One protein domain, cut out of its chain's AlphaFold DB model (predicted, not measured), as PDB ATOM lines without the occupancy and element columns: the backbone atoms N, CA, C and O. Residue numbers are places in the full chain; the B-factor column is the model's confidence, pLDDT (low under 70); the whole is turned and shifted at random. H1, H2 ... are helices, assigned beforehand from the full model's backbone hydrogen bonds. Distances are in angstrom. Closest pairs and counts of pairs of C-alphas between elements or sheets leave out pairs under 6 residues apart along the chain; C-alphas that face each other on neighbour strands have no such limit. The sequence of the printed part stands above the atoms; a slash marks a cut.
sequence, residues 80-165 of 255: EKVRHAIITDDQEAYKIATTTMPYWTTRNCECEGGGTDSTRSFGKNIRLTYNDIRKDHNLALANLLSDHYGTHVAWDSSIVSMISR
ATOM      1  N   GLU A  80      81.607  45.904  69.572       95.62
ATOM      2  CA  GLU A  80      83.059  45.743  69.592       95.62
ATOM      3  C   GLU A  80      83.579  45.137  68.289       95.62
ATOM      4  O   GLU A  80      84.623  45.562  67.799       95.62
ATOM      5  N   LYS A  81      82.845  44.187  67.691       96.12
ATOM      6  CA  LYS A  81      83.231  43.579  66.409       96.12
ATOM      7  C   LYS A  81      83.142  44.590  65.274       96.12
ATOM      8  O   LYS A  81      84.071  44.678  64.476       96.12
ATOM      9  N   VAL A  82      82.069  45.381  65.230       95.75
ATOM     10  CA  VAL A  82      81.918  46.460  64.240       95.75
ATOM     11  C   VAL A  82      83.016  47.499  64.411       95.75
ATOM     12  O   VAL A  82      83.658  47.886  63.439       95.75
ATOM     13  N   ARG A  83      83.272  47.924  65.650       95.44
ATOM     14  CA  ARG A  83      84.328  48.887  65.961       95.44
ATOM     15  C   ARG A  83      85.700  48.357  65.548       95.44
ATOM     16  O   ARG A  83      86.468  49.097  64.946       95.44
ATOM     17  N   HIS A  84      85.993  47.090  65.829       97.00
ATOM     18  CA  HIS A  84      87.257  46.469  65.449       97.00
ATOM     19  C   HIS A  84      87.412  46.383  63.928       97.00
ATOM     20  O   HIS A  84      88.451  46.777  63.416       97.00
ATOM     21  N   ALA A  85      86.365  45.970  63.205       96.12
ATOM     22  CA  ALA A  85      86.376  45.933  61.744       96.12
ATOM     23  C   ALA A  85      86.629  47.321  61.131       96.12
ATOM     24  O   ALA A  85      87.472  47.456  60.250       96.12
ATOM     25  N   ILE A  86      85.975  48.365  61.655       95.00
ATOM     26  CA  ILE A  86      86.214  49.753  61.230       95.00
ATOM     27  C   ILE A  86      87.665  50.168  61.500       95.00
ATOM     28  O   ILE A  86      88.288  50.761  60.627       95.00
ATOM     29  N   ILE A  87      88.222  49.832  62.669       94.69
ATOM     30  CA  ILE A  87      89.624  50.126  63.001       94.69
ATOM     31  C   ILE A  87      90.580  49.396  62.050       94.69
ATOM     32  O   ILE A  87      91.566  49.986  61.618       94.69
ATOM     33  N   THR A  88      90.308  48.137  61.703       95.56
ATOM     34  CA  THR A  88      91.109  47.384  60.726       95.56
ATOM     35  C   THR A  88      91.071  48.046  59.350       95.56
ATOM     36  O   THR A  88      92.120  48.228  58.733       95.56
ATOM     37  N   ASP A  89      89.887  48.469  58.896       94.25
ATOM     38  CA  ASP A  89      89.730  49.208  57.640       94.25
ATOM     39  C   ASP A  89      90.475  50.557  57.677       94.25
ATOM     40  O   ASP A  89      91.170  50.910  56.722       94.25
ATOM     41  N   ASP A  90      90.393  51.292  58.792       92.81
ATOM     42  CA  ASP A  90      91.109  52.557  59.001       92.81
ATOM     43  C   ASP A  90      92.634  52.354  58.956       92.81
ATOM     44  O   ASP A  90      93.352  53.137  58.330       92.81
ATOM     45  N   GLN A  91      93.144  51.299  59.598       92.88
ATOM     46  CA  GLN A  91      94.570  50.968  59.630       92.88
ATOM     47  C   GLN A  91      95.110  50.622  58.242       92.88
ATOM     48  O   GLN A  91      96.172  51.122  57.861       92.88
ATOM     49  N   GLU A  92      94.389  49.806  57.470       91.69
ATOM     50  CA  GLU A  92      94.825  49.458  56.118       91.69
ATOM     51  C   GLU A  92      94.736  50.674  55.187       91.69
ATOM     52  O   GLU A  92      95.691  50.964  54.467       91.69
ATOM     53  N   ALA A  93      93.663  51.470  55.269       90.50
ATOM     54  CA  ALA A  93      93.548  52.714  54.505       90.50
ATOM     55  C   ALA A  93      94.692  53.692  54.825       90.50
ATOM     56  O   ALA A  93      95.263  54.318  53.930       90.50
ATOM     57  N   TYR A  94      95.075  53.796  56.097       89.00
ATOM     58  CA  TYR A  94      96.199  54.619  56.527       89.00
ATOM     59  C   TYR A  94      97.544  54.096  56.006       89.00
ATOM     60  O   TYR A  94      98.370  54.865  55.510       89.00
ATOM     61  N   LYS A  95      97.765  52.783  56.047       89.31
ATOM     62  CA  LYS A  95      98.956  52.137  55.480       89.31
ATOM     63  C   LYS A  95      99.067  52.354  53.964       89.31
ATOM     64  O   LYS A  95     100.147  52.657  53.456       89.31
ATOM     65  N   ILE A  96      97.959  52.278  53.231       87.50
ATOM     66  CA  ILE A  96      97.936  52.592  51.794       87.50
ATOM     67  C   ILE A  96      98.228  54.084  51.564       87.50
ATOM     68  O   ILE A  96      99.049  54.432  50.716       87.50
ATOM     69  N   ALA A  97      97.636  54.984  52.356       86.62
ATOM     70  CA  ALA A  97      97.873  56.426  52.232       86.62
ATOM     71  C   ALA A  97      99.353  56.788  52.448       86.62
ATOM     72  O   ALA A  97      99.937  57.566  51.694       86.62
ATOM     73  N   THR A  98      99.970  56.183  53.460       83.44
ATOM     74  CA  THR A  98     101.374  56.409  53.829       83.44
ATOM     75  C   THR A  98     102.361  55.795  52.835       83.44
ATOM     76  O   THR A  98     103.382  56.415  52.545       83.44
ATOM     77  N   THR A  99     102.051  54.640  52.241       82.19
ATOM     78  CA  THR A  99     102.866  54.056  51.152       82.19
ATOM     79  C   THR A  99     102.740  54.824  49.835       82.19
ATOM     80  O   THR A  99     103.721  54.954  49.107       82.19
ATOM     81  N   THR A 100     101.569  55.402  49.555       76.12
ATOM     82  CA  THR A 100     101.331  56.251  48.372       76.12
ATOM     83  C   THR A 100     102.047  57.608  48.485       76.12
ATOM     84  O   THR A 100     102.312  58.266  47.480       76.12
ATOM     85  N   MET A 101     102.424  58.017  49.703       70.31
ATOM     86  CA  MET A 101     103.174  59.244  49.995       70.31
ATOM     87  C   MET A 101     104.549  58.946  50.627       70.31
ATOM     88  O   MET A 101     104.767  59.244  51.803       70.31
ATOM     89  N   PRO A 102     105.525  58.424  49.861       56.44
ATOM     90  CA  PRO A 102     106.806  57.949  50.398       56.44
ATOM     91  C   PRO A 102     107.648  59.025  51.113       56.44
ATOM     92  O   PRO A 102     108.477  58.691  51.952       56.44
ATOM     93  N   TYR A 103     107.417  60.319  50.857       57.28
ATOM     94  CA  TYR A 103     108.120  61.424  51.535       57.28
ATOM     95  C   TYR A 103     107.617  61.720  52.967       57.28
ATOM     96  O   TYR A 103     108.130  62.630  53.624       57.28
ATOM     97  N   TRP A 104     106.608  60.987  53.456       52.16
ATOM     98  CA  TRP A 104     105.997  61.179  54.777       52.16
ATOM     99  C   TRP A 104     106.846  60.600  55.926       52.16
ATOM    100  O   TRP A 104     106.935  61.217  56.983       52.16
ATOM    101  N   THR A 105     107.556  59.487  55.709       51.88
ATOM    102  CA  THR A 105     108.408  58.830  56.728       51.88
ATOM    103  C   THR A 105     109.683  59.605  57.074       51.88
ATOM    104  O   THR A 105     110.326  59.314  58.077       51.88
ATOM    105  N   THR A 106     110.050  60.606  56.268       50.16
ATOM    106  CA  THR A 106     111.281  61.400  56.429       50.16
ATOM    107  C   THR A 106     111.097  62.747  57.128       50.16
ATOM    108  O   THR A 106     112.087  63.441  57.355       50.16
ATOM    109  N   ARG A 107     109.867  63.169  57.455       51.00
ATOM    110  CA  ARG A 107     109.626  64.461  58.118       51.00
ATOM    111  C   ARG A 107     109.074  64.244  59.518       51.00
ATOM    112  O   ARG A 107     107.946  63.790  59.676       51.00
ATOM    113  N   ASN A 108     109.882  64.594  60.518       49.97
ATOM    114  CA  ASN A 108     109.470  64.617  61.917       49.97
ATOM    115  C   ASN A 108     108.188  65.446  62.052       49.97
ATOM    116  O   ASN A 108     108.131  66.601  61.631       49.97
ATOM    117  N   CYS A 109     107.146  64.829  62.604       49.75
ATOM    118  CA  CYS A 109     105.911  65.516  62.938       49.75
ATOM    119  C   CYS A 109     106.221  66.454  64.117       49.75
ATOM    120  O   CYS A 109     106.268  66.014  65.264       49.75
ATOM    121  N   GLU A 110     106.506  67.726  63.843       46.62
ATOM    122  CA  GLU A 110     106.652  68.751  64.880       46.62
ATOM    123  C   GLU A 110     105.260  69.070  65.444       46.62
ATOM    124  O   GLU A 110     104.573  69.997  65.017       46.62
ATOM    125  N   CYS A 111     104.810  68.255  66.400       51.53
ATOM    126  CA  CYS A 111     103.618  68.540  67.202       51.53
ATOM    127  C   CYS A 111     103.849  69.688  68.205       51.53
ATOM    128  O   CYS A 111     102.914  70.112  68.882       51.53
ATOM    129  N   GLU A 112     105.069  70.222  68.287       44.03
ATOM    130  CA  GLU A 112     105.419  71.355  69.135       44.03
ATOM    131  C   GLU A 112     105.334  72.665  68.341       44.03
ATOM    132  O   GLU A 112     106.281  73.123  67.714       44.03
ATOM    133  N   GLY A 113     104.135  73.251  68.351       46.44
ATOM    134  CA  GLY A 113     103.928  74.703  68.354       46.44
ATOM    135  C   GLY A 113     104.753  75.554  67.383       46.44
ATOM    136  O   GLY A 113     105.451  76.459  67.826       46.44
ATOM    137  N   GLY A 114     104.627  75.348  66.070       48.56
ATOM    138  CA  GLY A 114     105.260  76.269  65.114       48.56
ATOM    139  C   GLY A 114     105.087  75.971  63.627       48.56
ATOM    140  O   GLY A 114     105.860  76.481  62.823       48.56
ATOM    141  N   GLY A 115     104.114  75.144  63.233       50.22
ATOM    142  CA  GLY A 115     104.003  74.673  61.851       50.22
ATOM    143  C   GLY A 115     103.887  75.805  60.822       50.22
ATOM    144  O   GLY A 115     102.859  76.482  60.747       50.22
ATOM    145  N   THR A 116     104.929  75.973  60.000       59.09
ATOM    146  CA  THR A 116     104.932  76.845  58.811       59.09
ATOM    147  C   THR A 116     103.812  76.451  57.836       59.09
ATOM    148  O   THR A 116     103.382  75.294  57.823       59.09
ATOM    149  N   ASP A 117     103.355  77.357  56.962       57.34
ATOM    150  CA  ASP A 117     102.283  77.076  55.977       57.34
ATOM    151  C   ASP A 117     102.535  75.816  55.129       57.34
ATOM    152  O   ASP A 117     101.601  75.114  54.734       57.34
ATOM    153  N   SER A 118     103.808  75.467  54.925       54.84
ATOM    154  CA  SER A 118     104.224  74.237  54.250       54.84
ATOM    155  C   SER A 118     103.792  72.962  54.994       54.84
ATOM    156  O   SER A 118     103.270  72.044  54.367       54.84
ATOM    157  N   THR A 119     103.915  72.911  56.326       55.91
ATOM    158  CA  THR A 119     103.496  71.763  57.158       55.91
ATOM    159  C   THR A 119     101.974  71.643  57.257       55.91
ATOM    160  O   THR A 119     101.436  70.537  57.182       55.91
ATOM    161  N   ARG A 120     101.254  72.775  57.311       54.94
ATOM    162  CA  ARG A 120      99.779  72.810  57.273       54.94
ATOM    163  C   ARG A 120      99.222  72.326  55.933       54.94
ATOM    164  O   ARG A 120      98.292  71.518  55.912       54.94
ATOM    165  N   SER A 121      99.806  72.774  54.819       56.25
ATOM    166  CA  SER A 121      99.459  72.305  53.468       56.25
ATOM    167  C   SER A 121      99.719  70.799  53.303       56.25
ATOM    168  O   SER A 121      98.915  70.075  52.716       56.25
ATOM    169  N   PHE A 122     100.791  70.290  53.914       57.31
ATOM    170  CA  PHE A 122     101.178  68.882  53.842       57.31
ATOM    171  C   PHE A 122     100.280  67.951  54.678       57.31
ATOM    172  O   PHE A 122      99.847  66.909  54.188       57.31
ATOM    173  N   GLY A 123      99.915  68.345  55.907       58.94
ATOM    174  CA  GLY A 123      98.940  67.621  56.738       58.94
ATOM    175  C   GLY A 123      97.540  67.565  56.108       58.94
ATOM    176  O   GLY A 123      96.812  66.581  56.249       58.94
ATOM    177  N   LYS A 124      97.182  68.591  55.327       62.66
ATOM    178  CA  LYS A 124      95.975  68.582  54.492       62.66
ATOM    179  C   LYS A 124      96.060  67.517  53.388       62.66
ATOM    180  O   LYS A 124      95.047  66.895  53.091       62.66
ATOM    181  N   ASN A 125      97.249  67.250  52.844       71.44
ATOM    182  CA  ASN A 125      97.465  66.315  51.735       71.44
ATOM    183  C   ASN A 125      97.347  64.831  52.156       71.44
ATOM    184  O   ASN A 125      96.649  64.058  51.499       71.44
ATOM    185  N   ILE A 126      97.920  64.444  53.307       75.88
ATOM    186  CA  ILE A 126      97.760  63.078  53.854       75.88
ATOM    187  C   ILE A 126      96.309  62.810  54.271       75.88
ATOM    188  O   ILE A 126      95.772  61.739  54.001       75.88
ATOM    189  N   ARG A 127      95.631  63.801  54.868       79.50
ATOM    190  CA  ARG A 127      94.221  63.679  55.262       79.50
ATOM    191  C   ARG A 127      93.305  63.507  54.051       79.50
ATOM    192  O   ARG A 127      92.363  62.726  54.127       79.50
ATOM    193  N   LEU A 128      93.553  64.238  52.963       82.25
ATOM    194  CA  LEU A 128      92.799  64.088  51.715       82.25
ATOM    195  C   LEU A 128      93.012  62.696  51.116       82.25
ATOM    196  O   LEU A 128      92.038  61.986  50.905       82.25
ATOM    197  N   THR A 129      94.269  62.271  50.981       83.44
ATOM    198  CA  THR A 129      94.629  60.950  50.440       83.44
ATOM    199  C   THR A 129      94.022  59.811  51.261       83.44
ATOM    200  O   THR A 129      93.391  58.916  50.707       83.44
ATOM    201  N   TYR A 130      94.137  59.876  52.593       87.50
ATOM    202  CA  TYR A 130      93.483  58.930  53.498       87.50
ATOM    203  C   TYR A 130      91.968  58.907  53.291       87.50
ATOM    204  O   TYR A 130      91.393  57.837  53.137       87.50
ATOM    205  N   ASN A 131      91.312  60.072  53.275       85.38
ATOM    206  CA  ASN A 131      89.861  60.141  53.115       85.38
ATOM    207  C   ASN A 131      89.398  59.592  51.764       85.38
ATOM    208  O   ASN A 131      88.309  59.033  51.697       85.38
ATOM    209  N   ASP A 132      90.185  59.775  50.705       85.44
ATOM    210  CA  ASP A 132      89.864  59.249  49.383       85.44
ATOM    211  C   ASP A 132      89.992  57.726  49.351       85.44
ATOM    212  O   ASP A 132      89.038  57.060  48.970       85.44
ATOM    213  N   ILE A 133      91.077  57.160  49.892       84.81
ATOM    214  CA  ILE A 133      91.233  55.701  50.037       84.81
ATOM    215  C   ILE A 133      90.130  55.117  50.925       84.81
ATOM    216  O   ILE A 133      89.543  54.083  50.609       84.81
ATOM    217  N   ARG A 134      89.828  55.784  52.043       85.12
ATOM    218  CA  ARG A 134      88.910  55.288  53.070       85.12
ATOM    219  C   ARG A 134      87.465  55.181  52.592       85.12
ATOM    220  O   ARG A 134      86.731  54.340  53.115       85.12
ATOM    221  N   LYS A 135      87.052  56.006  51.621       80.44
ATOM    222  CA  LYS A 135      85.738  55.873  50.964       80.44
ATOM    223  C   LYS A 135      85.582  54.492  50.338       80.44
ATOM    224  O   LYS A 135      84.512  53.903  50.472       80.44
ATOM    225  N   ASP A 136      86.675  53.975  49.783       80.44
ATOM    226  CA  ASP A 136      86.675  52.764  48.971       80.44
ATOM    227  C   ASP A 136      87.251  51.532  49.691       80.44
ATOM    228  O   ASP A 136      87.366  50.454  49.118       80.44
ATOM    229  N   HIS A 137      87.616  51.668  50.968       85.19
ATOM    230  CA  HIS A 137      88.202  50.592  51.768       85.19
ATOM    231  C   HIS A 137      87.347  50.323  53.007       85.19
ATOM    232  O   HIS A 137      87.511  50.965  54.042       85.19
ATOM    233  N   ASN A 138      86.411  49.375  52.879       91.62
ATOM    234  CA  ASN A 138      85.545  48.887  53.962       91.62
ATOM    235  C   ASN A 138      85.481  47.344  53.999       91.62
ATOM    236  O   ASN A 138      84.421  46.757  54.228       91.62
ATOM    237  N   LEU A 139      86.578  46.669  53.651       94.12
ATOM    238  CA  LEU A 139      86.577  45.230  53.390       94.12
ATOM    239  C   LEU A 139      86.361  44.406  54.664       94.12
ATOM    240  O   LEU A 139      85.614  43.430  54.638       94.12
ATOM    241  N   ALA A 140      86.974  44.794  55.783       95.81
ATOM    242  CA  ALA A 140      86.803  44.095  57.050       95.81
ATOM    243  C   ALA A 140      85.353  44.202  57.536       95.81
ATOM    244  O   ALA A 140      84.765  43.200  57.952       95.81
ATOM    245  N   LEU A 141      84.747  45.389  57.426       95.69
ATOM    246  CA  LEU A 141      83.335  45.571  57.752       95.69
ATOM    247  C   LEU A 141      82.418  44.783  56.803       95.69
ATOM    248  O   LEU A 141      81.458  44.166  57.257       95.69
ATOM    249  N   ALA A 142      82.720  44.760  55.505       95.44
ATOM    250  CA  ALA A 142      81.966  43.992  54.517       95.44
ATOM    251  C   ALA A 142      82.018  42.482  54.782       95.44
ATOM    252  O   ALA A 142      80.988  41.813  54.723       95.44
ATOM    253  N   ASN A 143      83.189  41.953  55.143       96.50
ATOM    254  CA  ASN A 143      83.358  40.552  55.524       96.50
ATOM    255  C   ASN A 143      82.567  40.228  56.795       96.50
ATOM    256  O   ASN A 143      81.805  39.269  56.806       96.50
ATOM    257  N   LEU A 144      82.654  41.082  57.821       96.94
ATOM    258  CA  LEU A 144      81.876  40.923  59.050       96.94
ATOM    259  C   LEU A 144      80.362  40.871  58.772       96.94
ATOM    260  O   LEU A 144      79.649  40.061  59.364       96.94
ATOM    261  N   LEU A 145      79.860  41.734  57.884       94.06
ATOM    262  CA  LEU A 145      78.453  41.713  57.482       94.06
ATOM    263  C   LEU A 145      78.119  40.494  56.627       94.06
ATOM    264  O   LEU A 145      77.038  39.933  56.782       94.06
ATOM    265  N   SER A 146      79.035  40.065  55.760       94.56
ATOM    266  CA  SER A 146      78.843  38.876  54.934       94.56
ATOM    267  C   SER A 146      78.688  37.623  55.792       94.56
ATOM    268  O   SER A 146      77.742  36.857  55.612       94.56
ATOM    269  N   ASP A 147      79.559  37.474  56.792       94.69
ATOM    270  CA  ASP A 147      79.498  36.399  57.782       94.69
ATOM    271  C   ASP A 147      78.194  36.455  58.584       94.69
ATOM    272  O   ASP A 147      77.576  35.429  58.857       94.69
ATOM    273  N   HIS A 148      77.753  37.664  58.947       92.19
ATOM    274  CA  HIS A 148      76.519  37.862  59.699       92.19
ATOM    275  C   HIS A 148      75.265  37.473  58.902       92.19
ATOM    276  O   HIS A 148      74.368  36.832  59.448       92.19
ATOM    277  N   TYR A 149      75.192  37.853  57.625       87.25
ATOM    278  CA  TYR A 149      74.039  37.566  56.771       87.25
ATOM    279  C   TYR A 149      74.090  36.187  56.100       87.25
ATOM    280  O   TYR A 149      73.084  35.753  55.540       87.25
ATOM    281  N   GLY A 150      75.240  35.509  56.118       90.62
ATOM    282  CA  GLY A 150      75.447  34.261  55.379       90.62
ATOM    283  C   GLY A 150      75.431  34.448  53.857       90.62
ATOM    284  O   GLY A 150      75.194  33.494  53.119       90.62
ATOM    285  N   THR A 151      75.650  35.673  53.377       92.94
ATOM    286  CA  THR A 151      75.685  36.021  51.953       92.94
ATOM    287  C   THR A 151      76.719  37.107  51.708       92.94
ATOM    288  O   THR A 151      77.070  37.849  52.619       92.94
ATOM    289  N   HIS A 152      77.205  37.224  50.477       94.12
ATOM    290  CA  HIS A 152      78.198  38.233  50.138       94.12
ATOM    291  C   HIS A 152      77.621  39.653  50.246       94.12
ATOM    292  O   HIS A 152      76.617  39.980  49.612       94.12
ATOM    293  N   VAL A 153      78.299  40.510  51.011       92.12
ATOM    294  CA  VAL A 153      78.034  41.947  51.108       92.12
ATOM    295  C   VAL A 153      79.203  42.699  50.486       92.12
ATOM    296  O   VAL A 153      80.341  42.583  50.938       92.12
ATOM    297  N   ALA A 154      78.918  43.494  49.457       92.31
ATOM    298  CA  ALA A 154      79.927  44.309  48.793       92.31
ATOM    299  C   ALA A 154      80.422  45.445  49.705       92.31
ATOM    300  O   ALA A 154      79.651  46.032  50.474       92.31
ATOM    301  N   TRP A 155      81.711  45.779  49.610       90.94
ATOM    302  CA  TRP A 155      82.356  46.791  50.456       90.94
ATOM    303  C   TRP A 155      81.895  48.224  50.164       90.94
ATOM    304  O   TRP A 155      81.964  49.081  51.044       90.94
ATOM    305  N   ASP A 156      81.394  48.483  48.961       88.81
ATOM    306  CA  ASP A 156      80.824  49.757  48.514       88.81
ATOM    307  C   ASP A 156      79.309  49.845  48.753       88.81
ATOM    308  O   ASP A 156      78.674  50.854  48.439       88.81
ATOM    309  N   SER A 157      78.709  48.805  49.337       87.62
ATOM    310  CA  SER A 157      77.273  48.778  49.582       87.62
ATOM    311  C   SER A 157      76.824  49.892  50.534       87.62
ATOM    312  O   SER A 157      77.521  50.312  51.466       87.62
ATOM    313  N   SER A 158      75.587  50.347  50.336       82.06
ATOM    314  CA  SER A 158      74.976  51.393  51.162       82.06
ATOM    315  C   SER A 158      74.920  51.016  52.646       82.06
ATOM    316  O   SER A 158      75.117  51.878  53.503       82.06
ATOM    317  N   ILE A 159      74.719  49.731  52.959       85.56
ATOM    318  CA  ILE A 159      74.718  49.225  54.334       85.56
ATOM    319  C   ILE A 159      76.101  49.336  54.985       85.56
ATOM    320  O   ILE A 159      76.199  49.862  56.092       85.56
ATOM    321  N   VAL A 160      77.171  48.940  54.288       90.44
ATOM    322  CA  VAL A 160      78.550  49.086  54.781       90.44
ATOM    323  C   VAL A 160      78.873  50.562  55.017       90.44
ATOM    324  O   VAL A 160      79.357  50.932  56.085       90.44
ATOM    325  N   SER A 161      78.520  51.426  54.063       86.69
ATOM    326  CA  SER A 161      78.734  52.874  54.149       86.69
ATOM    327  C   SER A 161      77.963  53.549  55.293       86.69
ATOM    328  O   SER A 161      78.408  54.565  55.840       86.69
ATOM    329  N   MET A 162      76.786  53.028  55.647       86.12
ATOM    330  CA  MET A 162      76.005  53.517  56.782       86.12
ATOM    331  C   MET A 162      76.632  53.058  58.103       86.12
ATOM    332  O   MET A 162      76.883  53.887  58.981       86.12
ATOM    333  N   ILE A 163      76.931  51.760  58.227       90.75
ATOM    334  CA  ILE A 163      77.479  51.176  59.457       90.75
ATOM    335  C   ILE A 163      78.873  51.732  59.740       90.75
ATOM    336  O   ILE A 163      79.138  52.091  60.876       90.75
ATOM    337  N   SER A 164      79.738  51.943  58.745       90.75
ATOM    338  CA  SER A 164      81.077  52.520  58.971       90.75
ATOM    339  C   SER A 164      81.051  53.908  59.628       90.75
ATOM    340  O   SER A 164      82.033  54.345  60.225       90.75
ATOM    341  N   ARG A 165      79.913  54.607  59.555       88.38
ATOM    342  CA  ARG A 165      79.699  55.941  60.125       88.38
ATOM    343  C   ARG A 165      78.699  55.946  61.276       88.38
ATOM    344  O   ARG A 165      78.278  57.032  61.667       88.38
TER     345      ARG A 165
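AT A GLANCE: This is residues 80 to 165 of the 255 residues of an uncharacterized protein of Bacillus cereus (UniProt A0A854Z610). The model is a loose rod of helices: H2 and H3 follow one another along its length, and H1 crosses the later part of H2 and packs on H3. Short H4 sits near H3, and residues 111 to 118 stick out beyond the body. The printed part has 86 residues with four named helices, H1 to H4 in order, and no named strand; it is all helix, with a radius of gyration of the C-alphas of 16.1 A and spans of 51 by 23 by 20 A.

HOW THE PARTS SIT: H1, residues 80 to 100, touches H2, residues 117 to 135, with residues 89 to 98 alone, at a steep tilt of 54 degrees, opposite ways; the closest C-alphas, of Ala 97 and Tyr 130, are 5.2 A apart. With residues 81 to 89 alone H1 touches H3, residues 139 to 149, at a shallow tilt of 28 degrees, opposite ways, closest at C-alphas 85 and 141, 5.0 A. H4, residues 158 to 163, only just touches H3, with 3 pairs of C-alphas within 8 A, about perpendicular at 82 degrees. In H1, H2, H3 and H4 every O i to N i+4 pair is within hydrogen-bond range.

IN THESE COORDINATES: H1 begins at C-alpha 80 (83.059, 45.743, 69.592) and is 29.9 A long; H2 is 27.4 A, H3 15.1 A. H4 ends at C-alpha 163 (77.479, 51.176, 59.457).

THE WHOLE: The printed part has no cut. The link H1 to H2 is long; pLDDT is under 70 at residues 102 to 124.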